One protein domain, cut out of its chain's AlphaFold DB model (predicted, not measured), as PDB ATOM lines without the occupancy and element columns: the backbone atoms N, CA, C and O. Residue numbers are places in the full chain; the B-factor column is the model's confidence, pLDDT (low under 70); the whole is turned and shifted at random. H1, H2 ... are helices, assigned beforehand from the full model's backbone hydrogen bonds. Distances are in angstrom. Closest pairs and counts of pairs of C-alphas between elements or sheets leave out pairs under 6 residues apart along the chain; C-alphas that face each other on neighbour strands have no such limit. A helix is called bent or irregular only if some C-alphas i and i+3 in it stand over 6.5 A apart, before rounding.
ATOM      1  N   GLY A   4     413.753 296.969 865.499       97.69
ATOM      2  CA  GLY A   4     413.929 298.013 864.482       97.69
ATOM      3  C   GLY A   4     414.359 297.437 863.133       97.69
ATOM      4  O   GLY A   4     413.686 297.675 862.135       97.69
ATOM      5  N   ASP A   5     415.377 296.576 863.136       98.00
ATOM      6  CA  ASP A   5     415.910 295.938 861.928       98.00
ATOM      7  C   ASP A   5     414.849 295.111 861.187       98.00
ATOM      8  O   ASP A   5     414.796 295.114 859.958       98.00
ATOM      9  N   VAL A   6     413.969 294.425 861.927       96.06
ATOM     10  CA  VAL A   6     412.855 293.657 861.342       96.06
ATOM     11  C   VAL A   6     411.855 294.591 860.659       96.06
ATOM     12  O   VAL A   6     411.433 294.327 859.534       96.06
ATOM     13  N   LEU A   7     411.488 295.695 861.316       96.62
ATOM     14  CA  LEU A   7     410.534 296.664 860.772       96.62
ATOM     15  C   LEU A   7     411.097 297.412 859.558       96.62
ATOM     16  O   LEU A   7     410.360 297.676 858.608       96.62
ATOM     17  N   ASP A   8     412.388 297.739 859.571       98.19
ATOM     18  CA  ASP A   8     413.067 298.372 858.439       98.19
ATOM     19  C   ASP A   8     413.184 297.422 857.250       98.19
ATOM     20  O   ASP A   8     412.925 297.822 856.112       98.19
ATOM     21  N   ALA A   9     413.502 296.149 857.502       97.75
ATOM     22  CA  ALA A   9     413.488 295.131 856.462       97.75
ATOM     23  C   ALA A   9     412.093 294.974 855.852       97.75
ATOM     24  O   ALA A   9     411.967 295.029 854.632       97.75
ATOM     25  N   TYR A  10     411.051 294.871 856.680       95.81
ATOM     26  CA  TYR A  10     409.675 294.759 856.202       95.81
ATOM     27  C   TYR A  10     409.278 295.948 855.317       95.81
ATOM     28  O   TYR A  10     408.832 295.742 854.193       95.81
ATOM     29  N   ARG A  11     409.534 297.190 855.762       97.75
ATOM     30  CA  ARG A  11     409.252 298.407 854.974       97.75
ATOM     31  C   ARG A  11     409.975 298.437 853.628       97.75
ATOM     32  O   ARG A  11     409.409 298.890 852.633       97.75
ATOM     33  N   ARG A  12     411.233 297.988 853.591       98.50
ATOM     34  CA  ARG A  12     412.002 297.913 852.346       98.50
ATOM     35  C   ARG A  12     411.365 296.921 851.372       98.50
ATOM     36  O   ARG A  12     411.141 297.278 850.221       98.50
ATOM     37  N   GLU A  13     411.054 295.710 851.829       97.56
ATOM     38  CA  GLU A  13     410.470 294.668 850.973       97.56
ATOM     39  C   GLU A  13     409.054 295.026 850.491       97.56
ATOM     40  O   GLU A  13     408.708 294.756 849.337       97.56
ATOM     41  N   THR A  14     408.248 295.705 851.318       97.31
ATOM     42  CA  THR A  14     406.941 296.219 850.878       97.31
ATOM     43  C   THR A  14     407.100 297.288 849.803       97.31
ATOM     44  O   THR A  14     406.413 297.225 848.794       97.31
ATOM     45  N   GLY A  15     408.065 298.206 849.944       98.44
ATOM     46  CA  GLY A  15     408.321 299.230 848.926       98.44
ATOM     47  C   GLY A  15     408.769 298.653 847.576       98.44
ATOM     48  O   GLY A  15     408.353 299.140 846.524       98.44
ATOM     49  N   LEU A  16     409.578 297.588 847.588       98.06
ATOM     50  CA  LEU A  16     409.950 296.861 846.367       98.06
ATOM     51  C   LEU A  16     408.734 296.174 845.733       98.06
ATOM     52  O   LEU A  16     408.550 296.244 844.517       98.06
ATOM     53  N   SER A  17     407.887 295.556 846.558       96.50
ATOM     54  CA  SER A  17     406.656 294.903 846.103       96.50
ATOM     55  C   SER A  17     405.677 295.908 845.487       96.50
ATOM     56  O   SER A  17     405.167 295.665 844.395       96.50
ATOM     57  N   ASP A  18     405.480 297.066 846.123       98.25
ATOM     58  CA  ASP A  18     404.613 298.148 845.637       98.25
ATOM     59  C   ASP A  18     405.054 298.651 844.259       98.25
ATOM     60  O   ASP A  18     404.230 298.808 843.355       98.25
ATOM     61  N   ALA A  19     406.361 298.856 844.066       98.31
ATOM     62  CA  ALA A  19     406.909 299.285 842.783       98.31
ATOM     63  C   ALA A  19     406.636 298.261 841.666       98.31
ATOM     64  O   ALA A  19     406.241 298.639 840.560       98.31
ATOM     65  N   VAL A  20     406.799 296.963 841.954       96.12
ATOM     66  CA  VAL A  20     406.510 295.882 840.996       96.12
ATOM     67  C   VAL A  20     405.019 295.819 840.674       96.12
ATOM     68  O   VAL A  20     404.658 295.759 839.498       96.12
ATOM     69  N   ILE A  21     404.154 295.864 841.689       96.69
ATOM     70  CA  ILE A  21     402.697 295.783 841.519       96.69
ATOM     71  C   ILE A  21     402.181 296.974 840.703       96.69
ATOM     72  O   ILE A  21     401.399 296.782 839.775       96.69
ATOM     73  N   ALA A  22     402.643 298.194 840.998       97.94
ATOM     74  CA  ALA A  22     402.221 299.399 840.286       97.94
ATOM     75  C   ALA A  22     402.700 299.435 838.823       97.94
ATOM     76  O   ALA A  22     402.016 299.985 837.961       97.94
ATOM     77  N   GLY A  23     403.871 298.855 838.537       97.88
ATOM     78  CA  GLY A  23     404.470 298.842 837.201       97.88
ATOM     79  C   GLY A  23     404.036 297.683 836.298       97.88
ATOM     80  O   GLY A  23     404.386 297.679 835.119       97.88
ATOM     81  N   THR A  24     403.297 296.697 836.817       97.81
ATOM     82  CA  THR A  24     403.053 295.428 836.117       97.81
ATOM     83  C   THR A  24     401.563 295.224 835.818       97.81
ATOM     84  O   THR A  24     400.728 295.359 836.714       97.81
ATOM     85  N   PRO A  25     401.176 294.850 834.582       98.25
ATOM     86  CA  PRO A  25     399.790 294.511 834.278       98.25
ATOM     87  C   PRO A  25     399.267 293.371 835.161       98.25
ATOM     88  O   PRO A  25     399.935 292.357 835.341       98.25
ATOM     89  N   ALA A  26     398.022 293.470 835.632       97.31
ATOM     90  CA  ALA A  26     397.419 292.456 836.509       97.31
ATOM     91  C   ALA A  26     397.354 291.036 835.901       97.31
ATOM     92  O   ALA A  26     397.271 290.058 836.639       97.31
ATOM     93  N   GLY A  27     397.364 290.928 834.568       98.12
ATOM     94  CA  GLY A  27     397.397 289.662 833.828       98.12
ATOM     95  C   GLY A  27     398.800 289.192 833.434       98.12
ATOM     96  O   GLY A  27     398.914 288.241 832.669       98.12
ATOM     97  N   ALA A  28     399.862 289.868 833.882       98.06
ATOM     98  CA  ALA A  28     401.226 289.469 833.564       98.06
ATOM     99  C   ALA A  28     401.577 288.147 834.254       98.06
ATOM    100  O   ALA A  28     401.304 287.969 835.443       98.06
ATOM    101  N   VAL A  29     402.206 287.249 833.499       96.19
ATOM    102  CA  VAL A  29     402.719 285.967 833.994       96.19
ATOM    103  C   VAL A  29     404.045 286.203 834.733       96.19
ATOM    104  O   VAL A  29     404.848 287.012 834.254       96.19
ATOM    105  N   PRO A  30     404.313 285.524 835.867       91.88
ATOM    106  CA  PRO A  30     405.596 285.624 836.558       91.88
ATOM    107  C   PRO A  30     406.778 285.330 835.628       91.88
ATOM    108  O   PRO A  30     406.791 284.326 834.917       91.88
ATOM    109  N   ALA A  31     407.805 286.183 835.672       91.12
ATOM    110  CA  ALA A  31     409.028 285.991 834.887       91.12
ATOM    111  C   ALA A  31     409.832 284.750 835.324       91.12
ATOM    112  O   ALA A  31     410.652 284.237 834.565       91.12
ATOM    113  N   GLY A  32     409.595 284.262 836.542       91.75
ATOM    114  CA  GLY A  32     410.194 283.050 837.079       91.75
ATOM    115  C   GLY A  32     409.388 282.504 838.253       91.75
ATOM    116  O   GLY A  32     408.642 283.237 838.901       91.75
ATOM    117  N   TRP A  33     409.552 281.208 838.517       93.06
ATOM    118  CA  TRP A  33     408.936 280.512 839.643       93.06
ATOM    119  C   TRP A  33     410.001 279.683 840.372       93.06
ATOM    120  O   TRP A  33     410.615 278.821 839.732       93.06
ATOM    121  N   PRO A  34     410.251 279.919 841.672       91.38
ATOM    122  CA  PRO A  34     411.257 279.178 842.426       91.38
ATOM    123  C   PRO A  34     410.703 277.798 842.805       91.38
ATOM    124  O   PRO A  34     410.128 277.580 843.873       91.38
ATOM    125  N   ARG A  35     410.829 276.860 841.861       94.06
ATOM    126  CA  ARG A  35     410.287 275.493 841.955       94.06
ATOM    127  C   ARG A  35     410.859 274.697 843.126       94.06
ATOM    128  O   ARG A  35     410.182 273.831 843.664       94.06
ATOM    129  N   ASP A  36     412.090 274.992 843.513       95.69
ATOM    130  CA  ASP A  36     412.779 274.411 844.663       95.69
ATOM    131  C   ASP A  36     412.142 274.804 846.003       95.69
ATOM    132  O   ASP A  36     412.213 274.034 846.958       95.69
ATOM    133  N   LEU A  37     411.483 275.964 846.061       91.44
ATOM    134  CA  LEU A  37     410.809 276.460 847.261       91.44
ATOM    135  C   LEU A  37     409.310 276.149 847.267       91.44
ATOM    136  O   LEU A  37     408.760 275.822 848.317       91.44
ATOM    137  N   PHE A  38     408.645 276.251 846.112       88.12
ATOM    138  CA  PHE A  38     407.177 276.213 846.028       88.12
ATOM    139  C   PHE A  38     406.612 275.100 845.136       88.12
ATOM    140  O   PHE A  38     405.403 275.051 844.915       88.12
ATOM    141  N   GLY A  39     407.454 274.206 844.609       93.62
ATOM    142  CA  GLY A  39     407.024 273.140 843.705       93.62
ATOM    143  C   GLY A  39     406.523 273.669 842.359       93.62
ATOM    144  O   GLY A  39     407.022 274.669 841.837       93.62
ATOM    145  N   GLU A  40     405.539 272.989 841.769       94.31
ATOM    146  CA  GLU A  40     404.946 273.417 840.500       94.31
ATOM    147  C   GLU A  40     404.185 274.755 840.637       94.31
ATOM    148  O   GLU A  40     403.550 275.002 841.670       94.31
ATOM    149  N   PRO A  41     404.216 275.628 839.609       92.25
ATOM    150  CA  PRO A  41     403.477 276.884 839.628       92.25
ATOM    151  C   PRO A  41     401.974 276.670 839.816       92.25
ATOM    152  O   PRO A  41     401.329 276.005 839.009       92.25
ATOM    153  N   HIS A  42     401.420 277.298 840.850       91.81
ATOM    154  CA  HIS A  42     399.982 277.309 841.149       91.81
ATOM    155  C   HIS A  42     399.382 278.727 841.144       91.81
ATOM    156  O   HIS A  42     398.186 278.895 841.366       91.81
ATOM    157  N   LEU A  43     400.208 279.745 840.880       94.38
ATOM    158  CA  LEU A  43     399.806 281.134 840.663       94.38
ATOM    159  C   LEU A  43     400.277 281.521 839.262       94.38
ATOM    160  O   LEU A  43     401.451 281.331 838.930       94.38
ATOM    161  N   HIS A  44     399.372 282.019 838.424       94.94
ATOM    162  CA  HIS A  44     399.629 282.126 836.987       94.94
ATOM    163  C   HIS A  44     399.753 283.567 836.505       94.94
ATOM    164  O   HIS A  44     400.450 283.815 835.523       94.94
ATOM    165  N   ILE A  45     399.128 284.513 837.206       97.56
ATOM    166  CA  ILE A  45     399.215 285.944 836.902       97.56
ATOM    167  C   ILE A  45     399.429 286.787 838.162       97.56
ATOM    168  O   ILE A  45     399.150 286.342 839.275       97.56
ATOM    169  N   LEU A  46     399.872 288.037 837.988       97.31
ATOM    170  CA  LEU A  46     400.072 288.991 839.087       97.31
ATOM    171  C   LEU A  46     398.854 289.083 840.016       97.31
ATOM    172  O   LEU A  46     399.013 289.138 841.233       97.31
ATOM    173  N   ARG A  47     397.638 289.070 839.462       97.88
ATOM    174  CA  ARG A  47     396.409 289.079 840.264       97.88
ATOM    175  C   ARG A  47     396.340 287.908 841.250       97.88
ATOM    176  O   ARG A  47     395.970 288.137 842.398       97.88
ATOM    177  N   ASP A  48     396.699 286.698 840.827       97.38
ATOM    178  CA  ASP A  48     396.679 285.508 841.688       97.38
ATOM    179  C   ASP A  48     397.680 285.675 842.832       97.38
ATOM    180  O   ASP A  48     397.357 285.429 843.992       97.38
ATOM    181  N   VAL A  49     398.877 286.172 842.506       95.44
ATOM    182  CA  VAL A  49     399.945 286.428 843.478       95.44
ATOM    183  C   VAL A  49     399.513 287.461 844.515       95.44
ATOM    184  O   VAL A  49     399.670 287.229 845.710       95.44
ATOM    185  N   VAL A  50     398.917 288.576 844.090       96.75
ATOM    186  CA  VAL A  50     398.449 289.624 845.009       96.75
ATOM    187  C   VAL A  50     397.340 289.102 845.927       96.75
ATOM    188  O   VAL A  50     397.385 289.344 847.131       96.75
ATOM    189  N   LEU A  51     396.368 288.351 845.397       97.56
ATOM    190  CA  LEU A  51     395.302 287.758 846.213       97.56
ATOM    191  C   LEU A  51     395.842 286.738 847.222       97.56
ATOM    192  O   LEU A  51     395.395 286.715 848.373       97.56
ATOM    193  N   HIS A  52     396.823 285.931 846.814       95.25
ATOM    194  CA  HIS A  52     397.512 285.006 847.705       95.25
ATOM    195  C   HIS A  52     398.218 285.758 848.843       95.25
ATOM    196  O   HIS A  52     397.951 285.487 850.011       95.25
ATOM    197  N   VAL A  53     399.024 286.777 848.523       94.94
ATOM    198  CA  VAL A  53     399.753 287.575 849.526       94.94
ATOM    199  C   VAL A  53     398.806 288.289 850.493       94.94
ATOM    200  O   VAL A  53     399.086 288.316 851.690       94.94
ATOM    201  N   ILE A  54     397.676 288.830 850.025       96.75
ATOM    202  CA  ILE A  54     396.662 289.441 850.903       96.75
ATOM    203  C   ILE A  54     396.116 288.408 851.896       96.75
ATOM    204  O   ILE A  54     396.020 288.696 853.090       96.75
ATOM    205  N   THR A  55     395.786 287.209 851.412       97.19
ATOM    206  CA  THR A  55     395.221 286.134 852.240       97.19
ATOM    207  C   THR A  55     396.214 285.681 853.311       97.19
ATOM    208  O   THR A  55     395.874 285.651 854.494       97.19
ATOM    209  N   GLU A  56     397.460 285.413 852.922       96.00
ATOM    210  CA  GLU A  56     398.522 285.011 853.852       96.00
ATOM    211  C   GLU A  56     398.846 286.126 854.857       96.00
ATOM    212  O   GLU A  56     398.979 285.880 856.057       96.00
ATOM    213  N   THR A  57     398.897 287.384 854.403       96.00
ATOM    214  CA  THR A  57     399.151 288.534 855.285       96.00
ATOM    215  C   THR A  57     398.042 288.692 856.324       96.00
ATOM    216  O   THR A  57     398.339 288.904 857.498       96.00
ATOM    217  N   ALA A  58     396.772 288.545 855.932       95.69
ATOM    218  CA  ALA A  58     395.644 288.601 856.860       95.69
ATOM    219  C   ALA A  58     395.689 287.455 857.888       95.69
ATOM    220  O   ALA A  58     395.471 287.687 859.079       95.69
ATOM    221  N   CYS A  59     396.036 286.241 857.451       96.62
ATOM    222  CA  CYS A  59     396.230 285.085 858.327       96.62
ATOM    223  C   CYS A  59     397.310 285.360 859.389       96.62
ATOM    224  O   CYS A  59     397.080 285.207 860.592       96.62
ATOM    225  N   HIS A  60     398.480 285.842 858.967       95.69
ATOM    226  CA  HIS A  60     399.576 286.159 859.882       95.69
ATOM    227  C   HIS A  60     399.288 287.356 860.791       95.69
ATOM    228  O   HIS A  60     399.690 287.330 861.956       95.69
ATOM    229  N   ALA A  61     398.569 288.371 860.310       93.88
ATOM    230  CA  ALA A  61     398.114 289.479 861.145       93.88
ATOM    231  C   ALA A  61     397.188 288.984 862.268       93.88
ATOM    232  O   ALA A  61     397.402 289.332 863.425       93.88
ATOM    233  N   GLY A  62     396.246 288.085 861.958       93.69
ATOM    234  CA  GLY A  62     395.388 287.456 862.967       93.69
ATOM    235  C   GLY A  62     396.175 286.652 864.011       93.69
ATOM    236  O   GLY A  62     395.911 286.756 865.209       93.69
ATOM    237  N   HIS A  63     397.195 285.899 863.589       95.62
ATOM    238  CA  HIS A  63     398.094 285.210 864.522       95.62
ATOM    239  C   HIS A  63     398.877 286.184 865.414       95.62
ATOM    240  O   HIS A  63     399.051 285.926 866.607       95.62
ATOM    241  N   LEU A  64     399.347 287.301 864.854       93.62
ATOM    242  CA  LEU A  64     400.065 288.326 865.606       93.62
ATOM    243  C   LEU A  64     399.155 289.024 866.622       93.62
ATOM    244  O   LEU A  64     399.593 289.284 867.745       93.62
ATOM    245  N   ASP A  65     397.898 289.280 866.263       94.62
ATOM    246  CA  ASP A  65     396.907 289.810 867.193       94.62
ATOM    247  C   ASP A  65     396.688 288.836 868.352       94.62
ATOM    248  O   ASP A  65     396.874 289.230 869.500       94.62
ATOM    249  N   ALA A  66     396.444 287.549 868.081       94.06
ATOM    250  CA  ALA A  66     396.303 286.536 869.129       94.06
ATOM    251  C   ALA A  66     397.535 286.467 870.054       94.06
ATOM    252  O   ALA A  66     397.401 286.422 871.278       94.06
ATOM    253  N   ALA A  67     398.748 286.514 869.491       95.38
ATOM    254  CA  ALA A  67     399.978 286.560 870.280       95.38
ATOM    255  C   ALA A  67     400.041 287.813 871.170       95.38
ATOM    256  O   ALA A  67     400.414 287.726 872.340       95.38
ATOM    257  N   ARG A  68     399.642 288.976 870.645       94.44
ATOM    258  CA  ARG A  68     399.601 290.231 871.400       94.44
ATOM    259  C   ARG A  68     398.610 290.168 872.562       94.44
ATOM    260  O   ARG A  68     398.971 290.602 873.654       94.44
ATOM    261  N   GLU A  69     397.419 289.610 872.345       95.69
ATOM    262  CA  GLU A  69     396.406 289.434 873.394       95.69
ATOM    263  C   GLU A  69     396.894 288.506 874.512       95.69
ATOM    264  O   GLU A  69     396.647 288.762 875.690       95.69
ATOM    265  N   LEU A  70     397.622 287.439 874.163       96.19
ATOM    266  CA  LEU A  70     398.219 286.526 875.142       96.19
ATOM    267  C   LEU A  70     399.335 287.193 875.955       96.19
ATOM    268  O   LEU A  70     399.486 286.900 877.139       96.19
ATOM    269  N   VAL A  71     400.109 288.091 875.337       96.62
ATOM    270  CA  VAL A  71     401.202 288.813 876.005       96.62
ATOM    271  C   VAL A  71     400.678 289.894 876.953       96.62
ATOM    272  O   VAL A  71     401.201 290.027 878.058       96.62
ATOM    273  N   ASP A  72     399.684 290.687 876.537       96.31
ATOM    274  CA  ASP A  72     399.200 291.839 877.315       96.31
ATOM    275  C   ASP A  72     397.898 291.580 878.103       96.31
ATOM    276  O   ASP A  72     397.495 292.420 878.915       96.31
ATOM    277  N   GLY A  73     397.263 290.420 877.903       96.00
ATOM    278  CA  GLY A  73     396.015 290.009 878.551       96.00
ATOM    279  C   GLY A  73     394.772 290.765 878.069       96.00
ATOM    280  O   GLY A  73     393.714 290.659 878.695       96.00
TER     281      GLY A  73
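This is residues 4 to 73 of the 80 residues of an uncharacterized protein of Streptomyces sp. YIM 130001 (UniProt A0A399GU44). Two long helices, H1 and H3, run opposite ways with an open gap between them, and come near each other at one end, where H1 finishes and H3 starts. At that end the stretch from residue 24 to 45 swings out to one side as a wide loop with the short helix H2 in it; H3 makes most of the longest axis, and its residues 53 to 72 stick out free. The printed part has 70 residues with three named helices, in the order H1, H2, H3, and no named strand; the class is all helix. The whole is loose, with a radius of gyration of the C-alphas of 15.3 A, and elongated, with spans of 45 by 24 by 22 A.

H1 is the helix of residues 4 to 23, 28.9 A from first to last C-alpha; it begins at C-alpha 4, (413.929, 298.013, 864.482), and ends at C-alpha 23, (404.470, 298.842, 837.201). H2 is a helix of four residues, 35 to 38, 5.2 A from first to last C-alpha. H3, residues 46 to 72, is the longest helix with 27 residues and measures 38.3 A; it begins at C-alpha 46, (400.072, 288.991, 839.087), and ends at C-alpha 72, (399.200, 291.839, 877.315). No helix is bent or irregular.

H1 and H3 are close but not clearly touching, with 1 pair of C-alphas within 8 A. That closest pair is the C-alphas of Ile 21 and Leu 46, 7.7 A apart. The two helices run opposite ways at a shallow tilt of 23 degrees, and their centres are 16.2 A apart. H2 is apart from H1 and apart from H3. In H1 and H3 every O i to N i+4 pair is within hydrogen-bond range. H2 is too short for such a pair, and its 1 pair of O i and N i+3 is not within range.

The two C-alphas farthest apart are those of Ala 31 and Gly 73, at 45.7 A, while the first and last printed C-alphas, of Gly 4 and Gly 73, are 24.1 A apart. The link from H1 to H2 is long, with 11 residues, and the link from H2 to H3 is short but not tight, with 7. Residues 4 to 16 of H1, residues 34 to 40, of which 35 to 38 belong to H2, and residues 53 to 73, of which 53 to 72 belong to H3, stand free. The printed part has no cut. Its mean pLDDT is 95.8, and no printed residue is under 70.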